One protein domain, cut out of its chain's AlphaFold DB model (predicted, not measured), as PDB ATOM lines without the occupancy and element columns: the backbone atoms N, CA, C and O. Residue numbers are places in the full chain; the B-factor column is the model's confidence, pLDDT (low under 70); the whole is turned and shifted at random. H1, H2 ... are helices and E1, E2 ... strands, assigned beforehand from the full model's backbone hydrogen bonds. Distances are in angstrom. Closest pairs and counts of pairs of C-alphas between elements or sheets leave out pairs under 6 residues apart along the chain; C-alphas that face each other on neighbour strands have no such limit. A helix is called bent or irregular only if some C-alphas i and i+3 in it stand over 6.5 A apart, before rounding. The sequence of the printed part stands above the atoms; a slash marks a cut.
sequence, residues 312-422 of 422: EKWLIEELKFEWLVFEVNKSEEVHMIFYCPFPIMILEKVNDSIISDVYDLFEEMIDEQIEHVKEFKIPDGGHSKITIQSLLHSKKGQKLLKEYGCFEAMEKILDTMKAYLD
ATOM      1  N   GLU A 312      25.254  54.325  89.366       94.19
ATOM      2  CA  GLU A 312      25.142  53.019  90.013       94.19
ATOM      3  C   GLU A 312      25.956  52.951  91.309       94.19
ATOM      4  O   GLU A 312      25.475  52.454  92.322       94.19
ATOM      5  N   LYS A 313      27.169  53.517  91.321       92.50
ATOM      6  CA  LYS A 313      28.013  53.566  92.521       92.50
ATOM      7  C   LYS A 313      27.410  54.482  93.580       92.50
ATOM      8  O   LYS A 313      27.457  54.137  94.757       92.50
ATOM      9  N   TRP A 314      26.866  55.623  93.162       94.38
ATOM     10  CA  TRP A 314      26.163  56.547  94.052       94.38
ATOM     11  C   TRP A 314      24.939  55.880  94.686       94.38
ATOM     12  O   TRP A 314      24.778  55.952  95.898       94.38
ATOM     13  N   LEU A 315      24.152  55.127  93.913       93.94
ATOM     14  CA  LEU A 315      22.989  54.416  94.446       93.94
ATOM     15  C   LEU A 315      23.377  53.387  95.523       93.94
ATOM     16  O   LEU A 315      22.740  53.332  96.573       93.94
ATOM     17  N   ILE A 316      24.453  52.618  95.308       92.69
ATOM     18  CA  ILE A 316      24.976  51.697  96.334       92.69
ATOM     19  C   ILE A 316      25.346  52.458  97.623       92.69
ATOM     20  O   ILE A 316      25.121  51.958  98.727       92.69
ATOM     21  N   GLU A 317      25.939  53.651  97.504       91.19
ATOM     22  CA  GLU A 317      26.313  54.485  98.656       91.19
ATOM     23  C   GLU A 317      25.085  54.992  99.418       91.19
ATOM     24  O   GLU A 317      25.092  54.958 100.652       91.19
ATOM     25  N   GLU A 318      24.038  55.396  98.697       92.12
ATOM     26  CA  GLU A 318      22.793  55.906  99.274       92.12
ATOM     27  C   GLU A 318      21.977  54.834  99.995       92.12
ATOM     28  O   GLU A 318      21.391  55.127 101.038       92.12
ATOM     29  N   LEU A 319      22.000  53.583  99.522       89.62
ATOM     30  CA  LEU A 319      21.323  52.466 100.196       89.62
ATOM     31  C   LEU A 319      21.956  52.098 101.551       89.62
ATOM     32  O   LEU A 319      21.343  51.400 102.356       89.62
ATOM     33  N   LYS A 320      23.178  52.577 101.836       89.50
ATOM     34  CA  LYS A 320      23.871  52.441 103.135       89.50
ATOM     35  C   LYS A 320      23.774  51.032 103.737       89.50
ATOM     36  O   LYS A 320      23.507  50.890 104.927       89.50
ATOM     37  N   PHE A 321      24.001  50.000 102.925       90.56
ATOM     38  CA  PHE A 321      24.022  48.625 103.422       90.56
ATOM     39  C   PHE A 321      25.063  48.450 104.536       90.56
ATOM     40  O   PHE A 321      26.224  48.867 104.421       90.56
ATOM     41  N   GLU A 322      24.636  47.784 105.598       91.19
ATOM     42  CA  GLU A 322      25.441  47.353 106.725       91.19
ATOM     43  C   GLU A 322      25.165  45.876 106.997       91.19
ATOM     44  O   GLU A 322      24.023  45.456 107.129       91.19
ATOM     45  N   TRP A 323      26.222  45.081 107.119       92.12
ATOM     46  CA  TRP A 323      26.126  43.683 107.518       92.12
ATOM     47  C   TRP A 323      26.655  43.535 108.931       92.12
ATOM     48  O   TRP A 323      27.845  43.750 109.183       92.12
ATOM     49  N   LEU A 324      25.775  43.169 109.852       91.06
ATOM     50  CA  LEU A 324      26.111  42.820 111.222       91.06
ATOM     51  C   LEU A 324      26.538  41.356 111.268       91.06
ATOM     52  O   LEU A 324      25.805  40.477 110.833       91.06
ATOM     53  N   VAL A 325      27.725  41.095 111.803       88.69
ATOM     54  CA  VAL A 325      28.328  39.766 111.880       88.69
ATOM     55  C   VAL A 325      28.463  39.351 113.340       88.69
ATOM     56  O   VAL A 325      29.232  39.949 114.103       88.69
ATOM     57  N   PHE A 326      27.740  38.300 113.710       87.06
ATOM     58  CA  PHE A 326      27.693  37.735 115.053       87.06
ATOM     59  C   PHE A 326      28.461  36.418 115.108       87.06
ATOM     60  O   PHE A 326      28.298  35.551 114.256       87.06
ATOM     61  N   GLU A 327      29.288  36.238 116.135       84.19
ATOM     62  CA  GLU A 327      29.912  34.942 116.401       84.19
ATOM     63  C   GLU A 327      28.979  34.090 117.269       84.19
ATOM     64  O   GLU A 327      28.833  34.322 118.470       84.19
ATOM     65  N   VAL A 328      28.377  33.062 116.672       82.12
ATOM     66  CA  VAL A 328      27.469  32.128 117.346       82.12
ATOM     67  C   VAL A 328      28.039  30.723 117.216       82.12
ATOM     68  O   VAL A 328      28.236  30.222 116.120       82.12
ATOM     69  N   ASN A 329      28.340  30.050 118.329       80.38
ATOM     70  CA  ASN A 329      28.809  28.651 118.334       80.38
ATOM     71  C   ASN A 329      30.017  28.340 117.415       80.38
ATOM     72  O   ASN A 329      30.154  27.213 116.940       80.38
ATOM     73  N   LYS A 330      30.940  29.298 117.232       78.12
ATOM     74  CA  LYS A 330      32.095  29.227 116.303       78.12
ATOM     75  C   LYS A 330      31.736  29.289 114.809       78.12
ATOM     76  O   LYS A 330      32.624  29.073 113.985       78.12
ATOM     77  N   SER A 331      30.484  29.573 114.470       79.81
ATOM     78  CA  SER A 331      30.057  30.040 113.149       79.81
ATOM     79  C   SER A 331      29.801  31.546 113.185       79.81
ATOM     80  O   SER A 331      29.598  32.127 114.252       79.81
ATOM     81  N   GLU A 332      29.854  32.171 112.017       82.25
ATOM     82  CA  GLU A 332      29.487  33.571 111.839       82.25
ATOM     83  C   GLU A 332      28.065  33.613 111.268       82.25
ATOM     84  O   GLU A 332      27.789  32.929 110.285       82.25
ATOM     85  N   GLU A 333      27.174  34.363 111.912       85.69
ATOM     86  CA  GLU A 333      25.837  34.691 111.409       85.69
ATOM     87  C   GLU A 333      25.849  36.137 110.915       85.69
ATOM     88  O   GLU A 333      26.413  37.014 111.580       85.69
ATOM     89  N   VAL A 334      25.263  36.380 109.744       85.12
ATOM     90  CA  VAL A 334      25.239  37.691 109.094       85.12
ATOM     91  C   VAL A 334      23.800  38.186 109.032       85.12
ATOM     92  O   VAL A 334      22.898  37.452 108.651       85.12
ATOM     93  N   HIS A 335      23.588  39.443 109.408       86.94
ATOM     94  CA  HIS A 335      22.311  40.128 109.258       86.94
ATOM     95  C   HIS A 335      22.521  41.434 108.507       86.94
ATOM     96  O   HIS A 335      23.318  42.274 108.926       86.94
ATOM     97  N   MET A 336      21.804  41.607 107.402       86.94
ATOM     98  CA  MET A 336      21.853  42.828 106.612       86.94
ATOM     99  C   MET A 336      20.845  43.855 107.136       86.94
ATOM    100  O   MET A 336      19.701  43.533 107.444       86.94
ATOM    101  N   ILE A 337      21.281  45.104 107.218       88.31
ATOM    102  CA  ILE A 337      20.465  46.284 107.486       88.31
ATOM    103  C   ILE A 337      20.774  47.285 106.380       88.31
ATOM    104  O   ILE A 337      21.913  47.389 105.928       88.31
ATOM    105  N   PHE A 338      19.779  48.031 105.924       85.56
ATOM    106  CA  PHE A 338      19.978  49.048 104.900       85.56
ATOM    107  C   PHE A 338      19.042  50.229 105.123       85.56
ATOM    108  O   PHE A 338      18.038  50.139 105.831       85.56
ATOM    109  N   TYR A 339      19.399  51.354 104.517       84.38
ATOM    110  CA  TYR A 339      18.530  52.512 104.406       84.38
ATOM    111  C   TYR A 339      17.867  52.481 103.032       84.38
ATOM    112  O   TYR A 339      18.548  52.352 102.018       84.38
ATOM    113  N   CYS A 340      16.545  52.614 102.985       85.25
ATOM    114  CA  CYS A 340      15.802  52.673 101.735       85.25
ATOM    115  C   CYS A 340      15.373  54.127 101.493       85.25
ATOM    116  O   CYS A 340      14.492  54.617 102.201       85.25
ATOM    117  N   PRO A 341      15.989  54.863 100.548       91.00
ATOM    118  CA  PRO A 341      15.478  56.165 100.142       91.00
ATOM    119  C   PRO A 341      14.026  56.043  99.678       91.00
ATOM    120  O   PRO A 341      13.669  55.070  99.018       91.00
ATOM    121  N   PHE A 342      13.201  57.054  99.948       92.19
ATOM    122  CA  PHE A 342      11.772  57.017  99.621       92.19
ATOM    123  C   PHE A 342      11.459  56.627  98.155       92.19
ATOM    124  O   PHE A 342      10.587  55.787  97.940       92.19
ATOM    125  N   PRO A 343      12.199  57.097  97.127       94.38
ATOM    126  CA  PRO A 343      12.008  56.625  95.750       94.38
ATOM    127  C   PRO A 343      12.243  55.119  95.557       94.38
ATOM    128  O   PRO A 343      11.605  54.502  94.709       94.38
ATOM    129  N   ILE A 344      13.120  54.498  96.346       93.25
ATOM    130  CA  ILE A 344      13.326  53.044  96.328       93.25
ATOM    131  C   ILE A 344      12.150  52.334  97.008       93.25
ATOM    132  O   ILE A 344      11.686  51.334  96.473       93.25
ATOM    133  N   MET A 345      11.586  52.889  98.086       92.00
ATOM    134  CA  MET A 345      10.359  52.363  98.714       92.00
ATOM    135  C   MET A 345       9.151  52.431  97.763       92.00
ATOM    136  O   MET A 345       8.350  51.500  97.683       92.00
ATOM    137  N   ILE A 346       9.027  53.514  96.983       94.56
ATOM    138  CA  ILE A 346       8.027  53.598  95.909       94.56
ATOM    139  C   ILE A 346       8.275  52.484  94.886       94.56
ATOM    140  O   ILE A 346       7.326  51.807  94.484       94.56
ATOM    141  N   LEU A 347       9.532  52.292  94.460       94.50
ATOM    142  CA  LEU A 347       9.895  51.258  93.492       94.50
ATOM    143  C   LEU A 347       9.573  49.855  94.006       94.50
ATOM    144  O   LEU A 347       8.974  49.088  93.263       94.50
ATOM    145  N   GLU A 348       9.898  49.547  95.257       91.44
ATOM    146  CA  GLU A 348       9.515  48.308  95.938       91.44
ATOM    147  C   GLU A 348       7.994  48.109  95.873       91.44
ATOM    148  O   GLU A 348       7.498  47.049  95.495       91.44
ATOM    149  N   LYS A 349       7.212  49.173  96.090       91.31
ATOM    150  CA  LYS A 349       5.750  49.069  96.046       91.31
ATOM    151  C   LYS A 349       5.182  48.826  94.650       91.31
ATOM    152  O   LYS A 349       4.174  48.123  94.504       91.31
ATOM    153  N   VAL A 350       5.779  49.407  93.609       93.06
ATOM    154  CA  VAL A 350       5.310  49.241  92.218       93.06
ATOM    155  C   VAL A 350       5.957  48.052  91.502       93.06
ATOM    156  O   VAL A 350       5.376  47.534  90.551       93.06
ATOM    157  N   ASN A 351       7.122  47.594  91.961       89.69
ATOM    158  CA  ASN A 351       7.908  46.507  91.389       89.69
ATOM    159  C   ASN A 351       8.814  45.834  92.444       89.69
ATOM    160  O   ASN A 351      10.034  45.907  92.366       89.69
ATOM    161  N   ASP A 352       8.199  45.134  93.391       86.44
ATOM    162  CA  ASP A 352       8.863  44.442  94.509       86.44
ATOM    163  C   ASP A 352      10.019  43.522  94.073       86.44
ATOM    164  O   ASP A 352      11.119  43.556  94.624       86.44
ATOM    165  N   SER A 353       9.818  42.778  92.977       88.81
ATOM    166  CA  SER A 353      10.784  41.777  92.506       88.81
ATOM    167  C   SER A 353      12.198  42.320  92.288       88.81
ATOM    168  O   SER A 353      13.167  41.621  92.558       88.81
ATOM    169  N   ILE A 354      12.343  43.569  91.833       88.56
ATOM    170  CA  ILE A 354      13.670  44.124  91.542       88.56
ATOM    171  C   ILE A 354      14.459  44.461  92.808       88.56
ATOM    172  O   ILE A 354      15.686  44.406  92.792       88.56
ATOM    173  N   ILE A 355      13.756  44.824  93.878       89.56
ATOM    174  CA  ILE A 355      14.351  45.203  95.153       89.56
ATOM    175  C   ILE A 355      14.704  43.944  95.946       89.56
ATOM    176  O   ILE A 355      15.835  43.833  96.419       89.56
ATOM    177  N   SER A 356      13.812  42.947  95.960       88.88
ATOM    178  CA  SER A 356      14.111  41.619  96.513       88.88
ATOM    179  C   SER A 356      15.331  40.978  95.838       88.88
ATOM    180  O   SER A 356      16.239  40.547  96.540       88.88
ATOM    181  N   ASP A 357      15.413  40.999  94.497       89.81
ATOM    182  CA  ASP A 357      16.571  40.477  93.743       89.81
ATOM    183  C   ASP A 357      17.897  41.124  94.202       89.81
ATOM    184  O   ASP A 357      18.950  40.488  94.225       89.81
ATOM    185  N   VAL A 358      17.861  42.423  94.518       90.12
ATOM    186  CA  VAL A 358      19.031  43.178  94.975       90.12
ATOM    187  C   VAL A 358      19.428  42.771  96.387       90.12
ATOM    188  O   VAL A 358      20.621  42.624  96.653       90.12
ATOM    189  N   TYR A 359      18.460  42.591  97.284       87.75
ATOM    190  CA  TYR A 359      18.737  42.169  98.653       87.75
ATOM    191  C   TYR A 359      19.349  40.777  98.701       87.75
ATOM    192  O   TYR A 359      20.420  40.629  99.294       87.75
ATOM    193  N   ASP A 360      18.752  39.823  97.985       90.00
ATOM    194  CA  ASP A 360      19.266  38.458  97.884       90.00
ATOM    195  C   ASP A 360      20.716  38.467  97.377       90.00
ATOM    196  O   ASP A 360      21.595  37.836  97.959       90.00
ATOM    197  N   LEU A 361      21.013  39.280  96.356       92.06
ATOM    198  CA  LEU A 361      22.359  39.395  95.796       92.06
ATOM    199  C   LEU A 361      23.396  39.912  96.808       92.06
ATOM    200  O   LEU A 361      24.531  39.429  96.862       92.06
ATOM    201  N   PHE A 362      23.037  40.938  97.579       90.19
ATOM    202  CA  PHE A 362      23.928  41.546  98.565       90.19
ATOM    203  C   PHE A 362      24.144  40.649  99.791       90.19
ATOM    204  O   PHE A 362      25.247  40.637 100.345       90.19
ATOM    205  N   GLU A 363      23.121  39.899 100.195       87.62
ATOM    206  CA  GLU A 363      23.199  38.897 101.258       87.62
ATOM    207  C   GLU A 363      24.070  37.706 100.827       87.62
ATOM    208  O   GLU A 363      25.077  37.419 101.479       87.62
ATOM    209  N   GLU A 364      23.794  37.115  99.656       87.81
ATOM    210  CA  GLU A 364      24.572  36.007  99.082       87.81
ATOM    211  C   GLU A 364      26.058  36.361  98.929       87.81
ATOM    212  O   GLU A 364      26.935  35.558  99.260       87.81
ATOM    213  N   MET A 365      26.370  37.582  98.474       90.31
ATOM    214  CA  MET A 365      27.754  38.039  98.330       90.31
ATOM    215  C   MET A 365      28.528  37.959  99.652       90.31
ATOM    216  O   MET A 365      29.693  37.550  99.656       90.31
ATOM    217  N   ILE A 366      27.929  38.387 100.766       87.56
ATOM    218  CA  ILE A 366      28.615  38.390 102.063       87.56
ATOM    219  C   ILE A 366      28.688  36.984 102.648       87.56
ATOM    220  O   ILE A 366      29.751  36.611 103.152       87.56
ATOM    221  N   ASP A 367      27.621  36.199 102.528       82.62
ATOM    222  CA  ASP A 367      27.566  34.837 103.056       82.62
ATOM    223  C   ASP A 367      28.568  33.908 102.365       82.62
ATOM    224  O   ASP A 367      29.339  33.202 103.024       82.62
ATOM    225  N   GLU A 368      28.643  33.947 101.033       84.75
ATOM    226  CA  GLU A 368      29.566  33.097 100.279       84.75
ATOM    227  C   GLU A 368      31.032  33.524 100.429       84.75
ATOM    228  O   GLU A 368      31.945  32.699 100.324       84.75
ATOM    229  N   GLN A 369      31.279  34.815 100.662       82.44
ATOM    230  CA  GLN A 369      32.623  35.401 100.653       82.44
ATOM    231  C   GLN A 369      33.056  35.917 102.023       82.44
ATOM    232  O   GLN A 369      33.984  36.729 102.103       82.44
ATOM    233  N   ILE A 370      32.456  35.411 103.107       75.88
ATOM    234  CA  ILE A 370      32.681  35.901 104.472       75.88
ATOM    235  C   ILE A 370      34.175  35.966 104.838       75.88
ATOM    236  O   ILE A 370      34.659  36.961 105.379       75.88
ATOM    237  N   GLU A 371      34.958  34.960 104.429       77.81
ATOM    238  CA  GLU A 371      36.416  34.900 104.612       77.81
ATOM    239  C   GLU A 371      37.164  36.020 103.872       77.81
ATOM    240  O   GLU A 371      38.159  36.557 104.366       77.81
ATOM    241  N   HIS A 372      36.686  36.401 102.688       76.81
ATOM    242  CA  HIS A 372      37.279  37.454 101.873       76.81
ATOM    243  C   HIS A 372      36.921  38.855 102.363       76.81
ATOM    244  O   HIS A 372      37.696  39.781 102.087       76.81
ATOM    245  N   VAL A 373      35.823  38.999 103.112       80.88
ATOM    246  CA  VAL A 373      35.371  40.276 103.678       80.88
ATOM    247  C   VAL A 373      35.763  40.493 105.144       80.88
ATOM    248  O   VAL A 373      35.556  41.584 105.671       80.88
ATOM    249  N   LYS A 374      36.438  39.526 105.788       81.12
ATOM    250  CA  LYS A 374      36.969  39.658 107.163       81.12
ATOM    251  C   LYS A 374      37.819  40.906 107.393       81.12
ATOM    252  O   LYS A 374      37.775  41.478 108.475       81.12
ATOM    253  N   GLU A 375      38.583  41.340 106.392       84.19
ATOM    254  CA  GLU A 375      39.428  42.540 106.501       84.19
ATOM    255  C   GLU A 375      38.634  43.855 106.568       84.19
ATOM    256  O   GLU A 375      39.188  44.873 106.972       84.19
ATOM    257  N   PHE A 376      37.350  43.834 106.191       87.75
ATOM    258  CA  PHE A 376      36.445  44.983 106.260       87.75
ATOM    259  C   PHE A 376      35.627  45.018 107.554       87.75
ATOM    260  O   PHE A 376      34.837  45.940 107.737       87.75
ATOM    261  N   LYS A 377      35.800  44.032 108.446       88.81
ATOM    262  CA  LYS A 377      35.092  43.979 109.726       88.81
ATOM    263  C   LYS A 377      35.575  45.088 110.653       88.81
ATOM    264  O   LYS A 377      36.763  45.211 110.952       88.81
ATOM    265  N   ILE A 378      34.621  45.855 111.154       89.38
ATOM    266  CA  ILE A 378      34.813  46.905 112.143       89.38
ATOM    267  C   ILE A 378      34.178  46.410 113.450       89.38
ATOM    268  O   ILE A 378      32.996  46.072 113.437       89.38
ATOM    269  N   PRO A 379      34.918  46.338 114.571       88.19
ATOM    270  CA  PRO A 379      34.333  45.976 115.860       88.19
ATOM    271  C   PRO A 379      33.235  46.967 116.267       88.19
ATOM    272  O   PRO A 379      33.478  48.175 116.251       88.19
ATOM    273  N   ASP A 380      32.066  46.467 116.673       84.94
ATOM    274  CA  ASP A 380      30.935  47.290 117.110       84.94
ATOM    275  C   ASP A 380      30.165  46.600 118.246       84.94
ATOM    276  O   ASP A 380      29.528  45.575 118.048       84.94
ATOM    277  N   GLY A 381      30.266  47.122 119.471       75.19
ATOM    278  CA  GLY A 381      29.376  46.752 120.582       75.19
ATOM    279  C   GLY A 381      29.039  45.259 120.765       75.19
ATOM    280  O   GLY A 381      27.868  44.918 120.891       75.19
ATOM    281  N   GLY A 382      30.031  44.360 120.795       80.00
ATOM    282  CA  GLY A 382      29.814  42.916 121.011       80.00
ATOM    283  C   GLY A 382      29.589  42.083 119.742       80.00
ATOM    284  O   GLY A 382      29.505  40.863 119.837       80.00
ATOM    285  N   HIS A 383      29.562  42.720 118.574       86.44
ATOM    286  CA  HIS A 383      29.570  42.095 117.253       86.44
ATOM    287  C   HIS A 383      30.599  42.804 116.349       86.44
ATOM    288  O   HIS A 383      31.369  43.662 116.797       86.44
ATOM    289  N   SER A 384      30.688  42.398 115.085       90.31
ATOM    290  CA  SER A 384      31.419  43.145 114.056       90.31
ATOM    291  C   SER A 384      30.445  43.641 113.003       90.31
ATOM    292  O   SER A 384      29.418  43.011 112.788       90.31
ATOM    293  N   LYS A 385      30.778  44.721 112.302       91.94
ATOM    294  CA  LYS A 385      30.012  45.165 111.137       91.94
ATOM    295  C   LYS A 385      30.881  45.374 109.914       91.94
ATOM    296  O   LYS A 385      32.055  45.723 110.030       91.94
ATOM    297  N   ILE A 386      30.292  45.183 108.745       91.94
ATOM    298  CA  ILE A 386      30.868  45.526 107.448       91.94
ATOM    299  C   ILE A 386      29.945  46.574 106.844       91.94
ATOM    300  O   ILE A 386      28.740  46.363 106.778       91.94
ATOM    301  N   THR A 387      30.494  47.705 106.418       92.06
ATOM    302  CA  THR A 387      29.703  48.763 105.776       92.06
ATOM    303  C   THR A 387      29.956  48.781 104.278       92.06
ATOM    304  O   THR A 387      31.079  48.532 103.818       92.06
ATOM    305  N   ILE A 388      28.944  49.146 103.497       92.19
ATOM    306  CA  ILE A 388      29.076  49.252 102.045       92.19
ATOM    307  C   ILE A 388      30.132  50.269 101.616       92.19
ATOM    308  O   ILE A 388      30.861  50.050 100.648       92.19
ATOM    309  N   GLN A 389      30.320  51.339 102.393       91.44
ATOM    310  CA  GLN A 389      31.378  52.311 102.141       91.44
ATOM    311  C   GLN A 389      32.759  51.659 102.281       91.44
ATOM    312  O   GLN A 389      33.649  51.949 101.483       91.44
ATOM    313  N   SER A 390      32.951  50.748 103.238       91.12
ATOM    314  CA  SER A 390      34.224  50.031 103.408       91.12
ATOM    315  C   SER A 390      34.563  49.173 102.180       91.12
ATOM    316  O   SER A 390      35.714  49.151 101.732       91.12
ATOM    317  N   LEU A 391      33.559  48.527 101.576       92.25
ATOM    318  CA  LEU A 391      33.718  47.769 100.332       92.25
ATOM    319  C   LEU A 391      34.007  48.697  99.145       92.25
ATOM    320  O   LEU A 391      34.986  48.491  98.423       92.25
ATOM    321  N   LEU A 392      33.223  49.763  98.987       92.44
ATOM    322  CA  LEU A 392      33.336  50.708  97.878       92.44
ATOM    323  C   LEU A 392      34.636  51.518  97.868       92.44
ATOM    324  O   LEU A 392      35.103  51.891  96.794       92.44
ATOM    325  N   HIS A 393      35.247  51.796  99.020       90.19
ATOM    326  CA  HIS A 393      36.501  52.561  99.090       90.19
ATOM    327  C   HIS A 393      37.757  51.697  98.911       90.19
ATOM    328  O   HIS A 393      38.865  52.230  98.789       90.19
ATOM    329  N   SER A 394      37.614  50.370  98.852       92.00
ATOM    330  CA  SER A 394      38.734  49.454  98.652       92.00
ATOM    331  C   SER A 394      38.728  48.845  97.249       92.00
ATOM    332  O   SER A 394      37.691  48.485  96.698       92.00
ATOM    333  N   LYS A 395      39.915  48.650  96.658       91.25
ATOM    334  CA  LYS A 395      40.029  47.976  95.349       91.25
ATOM    335  C   LYS A 395      39.504  46.537  95.381       91.25
ATOM    336  O   LYS A 395      38.991  46.059  94.375       91.25
ATOM    337  N   LYS A 396      39.679  45.841  96.509       89.81
ATOM    338  CA  LYS A 396      39.247  44.450  96.681       89.81
ATOM    339  C   LYS A 396      37.728  44.357  96.849       89.81
ATOM    340  O   LYS A 396      37.122  43.528  96.184       89.81
ATOM    341  N   GLY A 397      37.121  45.253  97.625       90.81
ATOM    342  CA  GLY A 397      35.668  45.351  97.769       90.81
ATOM    343  C   GLY A 397      34.971  45.786  96.478       90.81
ATOM    344  O   GLY A 397      34.022  45.137  96.066       90.81
ATOM    345  N   GLN A 398      35.494  46.782  95.751       92.31
ATOM    346  CA  GLN A 398      34.967  47.136  94.421       92.31
ATOM    347  C   GLN A 398      35.017  45.964  93.434       92.31
ATOM    348  O   GLN A 398      34.100  45.783  92.636       92.31
ATOM    349  N   LYS A 399      36.096  45.171  93.469       92.25
ATOM    350  CA  LYS A 399      36.208  43.973  92.631       92.25
ATOM    351  C   LYS A 399      35.139  42.945  93.003       92.25
ATOM    352  O   LYS A 399      34.517  42.409  92.098       92.25
ATOM    353  N   LEU A 400      34.918  42.725  94.298       91.50
ATOM    354  CA  LEU A 400      33.905  41.805  94.808       91.50
ATOM    355  C   LEU A 400      32.489  42.221  94.378       91.50
ATOM    356  O   LEU A 400      31.797  41.431  93.748       91.50
ATOM    357  N   LEU A 401      32.118  43.485  94.615       93.06
ATOM    358  CA  LEU A 401      30.822  44.053  94.213       93.06
ATOM    359  C   LEU A 401      30.567  43.898  92.706       93.06
ATOM    360  O   LEU A 401      29.447  43.655  92.274       93.06
ATOM    361  N   LYS A 402      31.620  44.019  91.893       93.62
ATOM    362  CA  LYS A 402      31.534  43.814  90.446       93.62
ATOM    363  C   LYS A 402      31.429  42.341  90.050       93.62
ATOM    364  O   LYS A 402      30.722  42.022  89.107       93.62
ATOM    365  N   GLU A 403      32.153  41.446  90.717       92.25
ATOM    366  CA  GLU A 403      32.102  40.005  90.427       92.25
ATOM    367  C   GLU A 403      30.727  39.400  90.739       92.25
ATOM    368  O   GLU A 403      30.301  38.499  90.020       92.25
ATOM    369  N   TYR A 404      30.032  39.938  91.744       92.38
ATOM    370  CA  TYR A 404      28.677  39.532  92.127       92.38
ATOM    371  C   TYR A 404      27.563  40.291  91.391       92.38
ATOM    372  O   TYR A 404      26.398  39.970  91.558       92.38
ATOM    373  N   GLY A 405      27.881  41.266  90.535       94.31
ATOM    374  CA  GLY A 405      26.864  41.954  89.734       94.31
ATOM    375  C   GLY A 405      26.095  43.064  90.464       94.31
ATOM    376  O   GLY A 405      25.024  43.465  90.012       94.31
ATOM    377  N   CYS A 406      26.596  43.570  91.598       94.19
ATOM    378  CA  CYS A 406      25.891  44.581  92.397       94.19
ATOM    379  C   CYS A 406      25.705  45.905  91.635       94.19
ATOM    380  O   CYS A 406      24.693  46.583  91.804       94.19
ATOM    381  N   PHE A 407      26.670  46.281  90.788       95.06
ATOM    382  CA  PHE A 407      26.577  47.493  89.968       95.06
ATOM    383  C   PHE A 407      25.538  47.337  88.853       95.06
ATOM    384  O   PHE A 407      24.736  48.238  88.632       95.06
ATOM    385  N   GLU A 408      25.510  46.177  88.200       95.75
ATOM    386  CA  GLU A 408      24.523  45.818  87.182       95.75
ATOM    387  C   GLU A 408      23.101  45.782  87.772       95.75
ATOM    388  O   GLU A 408      22.142  46.208  87.129       95.75
ATOM    389  N   ALA A 409      22.954  45.329  89.019       95.19
ATOM    390  CA  ALA A 409      21.674  45.341  89.719       95.19
ATOM    391  C   ALA A 409      21.197  46.773  90.039       95.19
ATOM    392  O   ALA A 409      20.018  47.085  89.865       95.19
ATOM    393  N   MET A 410      22.107  47.677  90.424       95.38
ATOM    394  CA  MET A 410      21.781  49.100  90.590       95.38
ATOM    395  C   MET A 410      21.417  49.775  89.268       95.38
ATOM    396  O   MET A 410      20.486  50.576  89.220       95.38
ATOM    397  N   GLU A 411      22.122  49.448  88.184       95.31
ATOM    398  CA  GLU A 411      21.780  49.929  86.844       95.31
ATOM    399  C   GLU A 411      20.357  49.492  86.461       95.31
ATOM    400  O   GLU A 411      19.559  50.322  86.029       95.31
ATOM    401  N   LYS A 412      19.986  48.233  86.742       95.62
ATOM    402  CA  LYS A 412      18.622  47.711  86.542       95.62
ATOM    403  C   LYS A 412      17.575  48.513  87.330       95.62
ATOM    404  O   LYS A 412      16.506  48.788  86.781       95.62
ATOM    405  N   ILE A 413      17.858  48.904  88.580       95.75
ATOM    406  CA  ILE A 413      16.977  49.784  89.375       95.75
ATOM    407  C   ILE A 413      16.783  51.127  88.661       95.75
ATOM    408  O   ILE A 413      15.646  51.529  88.407       95.75
ATOM    409  N   LEU A 414      17.882  51.800  88.308       95.75
ATOM    410  CA  LEU A 414      17.844  53.125  87.682       95.75
ATOM    411  C   LEU A 414      17.118  53.088  86.332       95.75
ATOM    412  O   LEU A 414      16.304  53.962  86.041       95.75
ATOM    413  N   ASP A 415      17.367  52.069  85.515       95.75
ATOM    414  CA  ASP A 415      16.708  51.904  84.220       95.75
ATOM    415  C   ASP A 415      15.222  51.567  84.361       95.75
ATOM    416  O   ASP A 415      14.401  52.055  83.584       95.75
ATOM    417  N   THR A 416      14.851  50.805  85.391       96.38
ATOM    418  CA  THR A 416      13.442  50.551  85.708       96.38
ATOM    419  C   THR A 416      12.735  51.845  86.095       96.38
ATOM    420  O   THR A 416      11.648  52.101  85.590       96.38
ATOM    421  N   MET A 417      13.354  52.694  86.920       96.81
ATOM    422  CA  MET A 417      12.800  54.011  87.256       96.81
ATOM    423  C   MET A 417      12.633  54.895  86.014       96.81
ATOM    424  O   MET A 417      11.581  55.510  85.848       96.81
ATOM    425  N   LYS A 418      13.620  54.920  85.105       96.56
ATOM    426  CA  LYS A 418      13.526  55.677  83.842       96.56
ATOM    427  C   LYS A 418      12.355  55.209  82.982       96.56
ATOM    428  O   LYS A 418      11.645  56.043  82.438       96.56
ATOM    429  N   ALA A 419      12.102  53.901  82.921       95.88
ATOM    430  CA  ALA A 419      10.997  53.341  82.145       95.88
ATOM    431  C   ALA A 419       9.602  53.783  82.633       95.88
ATOM    432  O   ALA A 419       8.639  53.677  81.880       95.88
ATOM    433  N   TYR A 420       9.469  54.280  83.870       94.88
ATOM    434  CA  TYR A 420       8.217  54.879  84.352       94.88
ATOM    435  C   TYR A 420       8.024  56.337  83.910       94.88
ATOM    436  O   TYR A 420       6.891  56.824  83.983       94.88
ATOM    437  N   LEU A 421       9.096  57.019  83.485       94.50
ATOM    438  CA  LEU A 421       9.070  58.403  82.998       94.50
ATOM    439  C   LEU A 421       8.692  58.511  81.510       94.50
ATOM    440  O   LEU A 421       8.276  59.588  81.078       94.50
ATOM    441  N   ASP A 422       8.846  57.416  80.758       84.00
ATOM    442  CA  ASP A 422       8.385  57.255  79.371       84.00
ATOM    443  C   ASP A 422       6.877  56.925  79.305       84.00
ATOM    444  O   ASP A 422       6.235  57.341  78.307       84.00
TER     445      ASP A 422
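This is residues 312 to 422 of the 422 residues of an uncharacterized protein of Eubacterium sp. BIOML-A2 (UniProt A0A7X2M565). An elongated body has a twisted four-stranded sheet as a wall toward one end, with H4 packed across it and the long helix H3 grazing it. H7 runs back beside H3, pointing the other way, while H1 crosses H7 and H2 makes a corner with the start of H3. The printed part has 111 residues with seven named helices and four named strands, in the order H1 E1 E2 H2 H3 H4 E3 E4 H5 H6 H7. The sheet runs E2 E1 E4 E3, antiparallel throughout, and the class is mixed, helices and strands. The whole is compact, with a radius of gyration of the C-alphas of 14.6 A and spans of 51 by 27 by 20 A.

Find C-alpha 312 at (25.142, 53.019, 90.013), where H1 begins, residues 312 to 318. Next come E1, residues 322 to 328, 18.7 A long, and E2, residues 331 to 337, 19.7 A. H2 holds residues 342 to 350. H3, residues 352 to 368, starts at C-alpha 352 at (8.863, 44.442, 94.509) and runs 24.3 A. H4, residues 370 to 376, is irregular: C-alphas 372 and 375 are 7.2 A apart. Then read E3, residues 378 to 380, E4, residues 383 to 387, H5, residues 388 to 392, and H6, residues 395 to 403. H7, residues 406 to 419, runs 20.1 A to C-alpha 419 at (10.997, 53.341, 82.145).

Begin with the sheet, whose strand lines turn by 96 degrees from edge to edge. In the hairpin E1 and E2, N 324 and O 335 are 2.8 A apart, within hydrogen-bond range. Between E1 and E4, look at N 325 and O 384, 2.7 A; in the hairpin E3 and E4, at N 378 and O 385, 2.8 A. H4 is on the sheet, over E4, at a height of 9.2 A, and runs across the strands at 76 degrees to E4 on the local plane. H3 only grazes the sheet with residues 359 to 367; H5, only just on it with 5 pairs of C-alphas within 10 A, only grazes it with residues 388 to 390. H3 touches H7 at a shallow tilt of 7 degrees, opposite ways; their closest C-alphas, of Val 358 and Ala 409, are 6.3 A apart. H1 touches H7, about perpendicular at 86 degrees, closest at the C-alphas of Glu 312 and Met 410, 5.2 A. With residues 354 to 355 alone, H3 touches H2, the closest C-alphas being those of Glu 348 and Ile 355, 5.8 A. H5 and H6 touch only at the corner, at the C-alphas of Leu 391 and Gly 397, 4.0 A. Each O i to N i+4 pair is within hydrogen-bond range in H1, H2, H5, H6 and H7; in H3 12 of 13 are, and in H4 1 of 3, beside 2 of 4 O i to N i+3 pairs.

The C-alphas farthest apart, of Asn 329 and Asp 422, the chain's last residue, are 52.5 A apart. The printed part has no cut, and each link between named elements is tight. Its mean pLDDT is 89.6, and no printed residue is under 70.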